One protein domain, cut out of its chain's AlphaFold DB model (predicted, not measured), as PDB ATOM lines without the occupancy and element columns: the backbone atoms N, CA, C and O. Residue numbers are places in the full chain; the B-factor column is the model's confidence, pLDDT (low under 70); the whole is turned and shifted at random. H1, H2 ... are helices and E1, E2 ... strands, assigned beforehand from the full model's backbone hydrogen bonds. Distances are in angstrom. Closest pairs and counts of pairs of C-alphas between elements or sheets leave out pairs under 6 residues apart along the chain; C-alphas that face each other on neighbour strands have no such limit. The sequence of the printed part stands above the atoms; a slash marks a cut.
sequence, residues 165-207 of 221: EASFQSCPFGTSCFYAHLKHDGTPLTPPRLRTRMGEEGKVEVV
ATOM      1  N   GLU A 165     154.859 320.452 202.736       71.56
ATOM      2  CA  GLU A 165     156.039 320.683 203.573       71.56
ATOM      3  C   GLU A 165     157.172 319.709 203.213       71.56
ATOM      4  O   GLU A 165     158.291 320.150 202.932       71.56
ATOM      5  N   ALA A 166     156.863 318.412 203.076       73.69
ATOM      6  CA  ALA A 166     157.817 317.400 202.614       73.69
ATOM      7  C   ALA A 166     158.330 317.679 201.188       73.69
ATOM      8  O   ALA A 166     159.505 317.453 200.886       73.69
ATOM      9  N   SER A 167     157.494 318.268 200.323       78.38
ATOM     10  CA  SER A 167     157.884 318.634 198.953       78.38
ATOM     11  C   SER A 167     159.095 319.576 198.907       78.38
ATOM     12  O   SER A 167     159.940 319.452 198.017       78.38
ATOM     13  N   PHE A 168     159.239 320.503 199.862       73.88
ATOM     14  CA  PHE A 168     160.400 321.403 199.911       73.88
ATOM     15  C   PHE A 168     161.702 320.696 200.314       73.88
ATOM     16  O   PHE A 168     162.769 321.180 199.934       73.88
ATOM     17  N   GLN A 169     161.625 319.543 200.986       80.31
ATOM     18  CA  GLN A 169     162.777 318.710 201.349       80.31
ATOM     19  C   GLN A 169     163.439 318.061 200.119       80.31
ATOM     20  O   GLN A 169     164.627 317.746 200.150       80.31
ATOM     21  N   SER A 170     162.688 317.873 199.021       85.19
ATOM     22  CA  SER A 170     163.204 317.271 197.777       85.19
ATOM     23  C   SER A 170     164.310 318.113 197.137       85.19
ATOM     24  O   SER A 170     165.286 317.599 196.588       85.19
ATOM     25  N   CYS A 171     164.176 319.432 197.247       87.31
ATOM     26  CA  CYS A 171     165.152 320.364 196.747       87.31
ATOM     27  C   CYS A 171     166.224 320.567 197.825       87.31
ATOM     28  O   CYS A 171     165.899 321.104 198.885       87.31
ATOM     29  N   PRO A 172     167.519 320.305 197.557       84.06
ATOM     30  CA  PRO A 172     168.582 320.606 198.521       84.06
ATOM     31  C   PRO A 172     168.690 322.114 198.799       84.06
ATOM     32  O   PRO A 172     169.431 322.536 199.683       84.06
ATOM     33  N   PHE A 173     167.955 322.931 198.026       80.75
ATOM     34  CA  PHE A 173     167.834 324.366 198.204       80.75
ATOM     35  C   PHE A 173     166.620 324.821 199.043       80.75
ATOM     36  O   PHE A 173     166.542 326.001 199.411       80.75
ATOM     37  N   GLY A 174     165.689 323.925 199.376       83.19
ATOM     38  CA  GLY A 174     164.535 324.213 200.229       83.19
ATOM     39  C   GLY A 174     163.800 325.507 199.859       83.19
ATOM     40  O   GLY A 174     163.616 325.835 198.684       83.19
ATOM     41  N   THR A 175     163.439 326.292 200.876       80.56
ATOM     42  CA  THR A 175     162.745 327.592 200.745       80.56
ATOM     43  C   THR A 175     163.611 328.708 200.154       80.56
ATOM     44  O   THR A 175     163.112 329.771 199.793       80.56
ATOM     45  N   SER A 176     164.916 328.478 200.037       80.62
ATOM     46  CA  SER A 176     165.887 329.444 199.516       80.62
ATOM     47  C   SER A 176     166.295 329.191 198.060       80.62
ATOM     48  O   SER A 176     167.105 329.941 197.503       80.62
ATOM     49  N   CYS A 177     165.716 328.168 197.419       86.50
ATOM     50  CA  CYS A 177     165.812 327.980 195.978       86.50
ATOM     51  C   CYS A 177     165.216 329.187 195.248       86.50
ATOM     52  O   CYS A 177     164.110 329.624 195.546       86.50
ATOM     53  N   PHE A 178     165.935 329.725 194.265       89.56
ATOM     54  CA  PHE A 178     165.429 330.824 193.439       89.56
ATOM     55  C   PHE A 178     164.856 330.352 192.090       89.56
ATOM     56  O   PHE A 178     164.487 331.193 191.276       89.56
ATOM     57  N   TYR A 179     164.789 329.039 191.845       91.69
ATOM     58  CA  TYR A 179     164.064 328.439 190.718       91.69
ATOM     59  C   TYR A 179     162.603 328.161 191.092       91.69
ATOM     60  O   TYR A 179     162.261 328.107 192.271       91.69
ATOM     61  N   ALA A 180     161.741 327.972 190.093       92.06
ATOM     62  CA  ALA A 180     160.325 327.694 190.309       92.06
ATOM     63  C   ALA A 180     160.129 326.292 190.910       92.06
ATOM     64  O   ALA A 180     160.496 325.294 190.288       92.06
ATOM     65  N   HIS A 181     159.532 326.202 192.094       92.12
ATOM     66  CA  HIS A 181     158.980 324.949 192.614       92.12
ATOM     67  C   HIS A 181     157.529 324.874 192.148       92.12
ATOM     68  O   HIS A 181     156.725 325.704 192.564       92.12
ATOM     69  N   LEU A 182     157.219 323.961 191.228       92.00
ATOM     70  CA  LEU A 182     155.909 323.877 190.575       92.00
ATOM     71  C   LEU A 182     155.184 322.605 191.006       92.00
ATOM     72  O   LEU A 182     155.789 321.534 191.018       92.00
ATOM     73  N   LYS A 183     153.892 322.712 191.314       90.19
ATOM     74  CA  LYS A 183     153.023 321.547 191.516       90.19
ATOM     75  C   LYS A 183     152.774 320.835 190.179       90.19
ATOM     76  O   LYS A 183     153.178 321.313 189.117       90.19
ATOM     77  N   HIS A 184     152.069 319.704 190.217       86.81
ATOM     78  CA  HIS A 184     151.742 318.937 189.009       86.81
ATOM     79  C   HIS A 184     150.879 319.729 188.003       86.81
ATOM     80  O   HIS A 184     150.967 319.508 186.795       86.81
ATOM     81  N   ASP A 185     150.074 320.680 188.479       88.56
ATOM     82  CA  ASP A 185     149.264 321.583 187.649       88.56
ATOM     83  C   ASP A 185     150.064 322.768 187.061       88.56
ATOM     84  O   ASP A 185     149.512 323.603 186.346       88.56
ATOM     85  N   GLY A 186     151.369 322.852 187.347       85.94
ATOM     86  CA  GLY A 186     152.244 323.937 186.908       85.94
ATOM     87  C   GLY A 186     152.155 325.208 187.755       85.94
ATOM     88  O   GLY A 186     152.852 326.181 187.456       85.94
ATOM     89  N   THR A 187     151.346 325.230 188.819       89.00
ATOM     90  CA  THR A 187     151.267 326.379 189.727       89.00
ATOM     91  C   THR A 187     152.486 326.441 190.655       89.00
ATOM     92  O   THR A 187     152.978 325.401 191.102       89.00
ATOM     93  N   PRO A 188     153.011 327.638 190.976       86.69
ATOM     94  CA  PRO A 188     154.085 327.766 191.953       86.69
ATOM     95  C   PRO A 188     153.639 327.316 193.348       86.69
ATOM     96  O   PRO A 188     152.613 327.763 193.865       86.69
ATOM     97  N   LEU A 189     154.439 326.468 193.986       85.38
ATOM     98  CA  LEU A 189     154.248 326.096 195.377       85.38
ATOM     99  C   LEU A 189     154.614 327.284 196.274       85.38
ATOM    100  O   LEU A 189     155.703 327.854 196.167       85.38
ATOM    101  N   THR A 190     153.701 327.663 197.168       78.31
ATOM    102  CA  THR A 190     153.964 328.740 198.129       78.31
ATOM    103  C   THR A 190     154.883 328.200 199.224       78.31
ATOM    104  O   THR A 190     154.555 327.172 199.814       78.31
ATOM    105  N   PRO A 191     156.030 328.843 199.511       70.31
ATOM    106  CA  PRO A 191     156.902 328.393 200.587       70.31
ATOM    107  C   PRO A 191     156.170 328.455 201.935       70.31
ATOM    108  O   PRO A 191     155.453 329.433 202.186       70.31
ATOM    109  N   PRO A 192     156.343 327.449 202.814       66.50
ATOM    110  CA  PRO A 192     155.748 327.472 204.142       66.50
ATOM    111  C   PRO A 192     156.217 328.715 204.904       66.50
ATOM    112  O   PRO A 192     157.370 329.148 204.796       66.50
ATOM    113  N   ARG A 193     155.309 329.326 205.674       59.53
ATOM    114  CA  ARG A 193     155.657 330.469 206.526       59.53
ATOM    115  C   ARG A 193     156.574 329.987 207.645       59.53
ATOM    116  O   ARG A 193     156.135 329.238 208.512       59.53
ATOM    117  N   LEU A 194     157.819 330.463 207.647       62.06
ATOM    118  CA  LEU A 194     158.752 330.248 208.751       62.06
ATOM    119  C   LEU A 194     158.116 330.779 210.044       62.06
ATOM    120  O   LEU A 194     157.833 331.973 210.156       62.06
ATOM    121  N   ARG A 195     157.844 329.889 211.005       55.00
ATOM    122  CA  ARG A 195     157.317 330.273 212.321       55.00
ATOM    123  C   ARG A 195     158.472 330.744 213.187       55.00
ATOM    124  O   ARG A 195     159.550 330.160 213.164       55.00
ATOM    125  N   THR A 196     158.258 331.796 213.960       57.78
ATOM    126  CA  THR A 196     159.291 332.394 214.806       57.78
ATOM    127  C   THR A 196     158.765 332.520 216.230       57.78
ATOM    128  O   THR A 196     157.622 332.927 216.429       57.78
ATOM    129  N   ARG A 197     159.574 332.134 217.214       55.91
ATOM    130  CA  ARG A 197     159.314 332.232 218.652       55.91
ATOM    131  C   ARG A 197     160.317 333.205 219.230       55.91
ATOM    132  O   ARG A 197     161.487 333.213 218.866       55.91
ATOM    133  N   MET A 198     159.840 334.052 220.123       47.72
ATOM    134  CA  MET A 198     160.729 334.886 220.914       47.72
ATOM    135  C   MET A 198     161.384 333.988 221.967       47.72
ATOM    136  O   MET A 198     160.679 333.360 222.757       47.72
ATOM    137  N   GLY A 199     162.709 333.884 221.918       64.62
ATOM    138  CA  GLY A 199     163.515 333.318 222.994       64.62
ATOM    139  C   GLY A 199     163.518 334.239 224.218       64.62
ATOM    140  O   GLY A 199     163.110 335.401 224.137       64.62
ATOM    141  N   GLU A 200     163.987 333.721 225.353       63.31
ATOM    142  CA  GLU A 200     163.884 334.362 226.677       63.31
ATOM    143  C   GLU A 200     164.604 335.719 226.813       63.31
ATOM    144  O   GLU A 200     164.304 336.474 227.731       63.31
ATOM    145  N   GLU A 201     165.474 336.095 225.873       67.69
ATOM    146  CA  GLU A 201     166.224 337.364 225.901       67.69
ATOM    147  C   GLU A 201     165.796 338.357 224.801       67.69
ATOM    148  O   GLU A 201     166.551 339.245 224.413       67.69
ATOM    149  N   GLY A 202     164.603 338.188 224.215       57.62
ATOM    150  CA  GLY A 202     164.164 338.999 223.068       57.62
ATOM    151  C   GLY A 202     164.866 338.634 221.752       57.62
ATOM    152  O   GLY A 202     164.673 339.292 220.727       57.62
ATOM    153  N   LYS A 203     165.650 337.548 221.750       45.72
ATOM    154  CA  LYS A 203     166.211 336.949 220.541       45.72
ATOM    155  C   LYS A 203     165.095 336.256 219.764       45.72
ATOM    156  O   LYS A 203     164.416 335.364 220.260       45.72
ATOM    157  N   VAL A 204     164.899 336.690 218.531       57.31
ATOM    158  CA  VAL A 204     163.929 336.118 217.601       57.31
ATOM    159  C   VAL A 204     164.489 334.780 217.089       57.31
ATOM    160  O   VAL A 204     165.417 334.771 216.282       57.31
ATOM    161  N   GLU A 205     163.967 333.649 217.575       57.28
ATOM    162  CA  GLU A 205     164.364 332.294 217.163       57.28
ATOM    163  C   GLU A 205     163.351 331.719 216.169       57.28
ATOM    164  O   GLU A 205     162.155 331.627 216.438       57.28
ATOM    165  N   VAL A 206     163.799 331.339 214.974       58.19
ATOM    166  CA  VAL A 206     162.931 330.694 213.979       58.19
ATOM    167  C   VAL A 206     162.678 329.246 214.431       58.19
ATOM    168  O   VAL A 206     163.612 328.463 214.502       58.19
ATOM    169  N   VAL A 207     161.425 328.896 214.752       56.25
ATOM    170  CA  VAL A 207     160.985 327.623 215.387       56.25
ATOM    171  C   VAL A 207     160.986 326.441 214.423       56.25
ATOM    172  O   VAL A 207     160.754 325.309 214.832       56.25
TER     173      VAL A 207
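Overview. This is residues 165 to 207 of the 221 residues of the protein "RING-type E3 ubiquitin transferase" of Nannochloropsis salina CCMP1776 (UniProt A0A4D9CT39). There is little regular structure: a wide loop, residues 171 to 191, with the short helix H1 at its start, draws out into an arm that ends in the small strand hairpin of E1 and E2. The 43 printed residues hold H1, E1 and E2 in that order, and the two-stranded sheet is antiparallel. The class is mixed, with 12 residues, under half, in named elements. The whole is only just extended, close to loose, with a radius of gyration of the C-alphas of 13.9 A and spans of 44 by 18 by 17 A.

Arrangement. E1, residues 196 to 198, and E2, residues 204 to 206, form a hairpin, antiparallel at 146 degrees. N 197 and O 205 are within hydrogen-bond range at 2.7 A. H1, residues 165 to 170, is apart from E2. In H1, 0 of 2 O i to N i+4 pairs but 3 of 3 O i to N i+3 pairs are within range.

Along the chain. H1 measures 9.8 A from C-alpha 165 at (156.039, 320.683, 203.573) to C-alpha 170. E1 measures 6.8 A, and E2 6.6 A, ending at C-alpha 206 at (162.931, 330.694, 213.979).

Size, cuts and confidence. The C-alphas farthest apart, of Asp 185 and Glu 201, are 44.7 A apart. The link H1 to E1 is long, 25 residues; E1 to E2 is tight. The printed part has no cut. Residues 192 to 207 have pLDDT under 70.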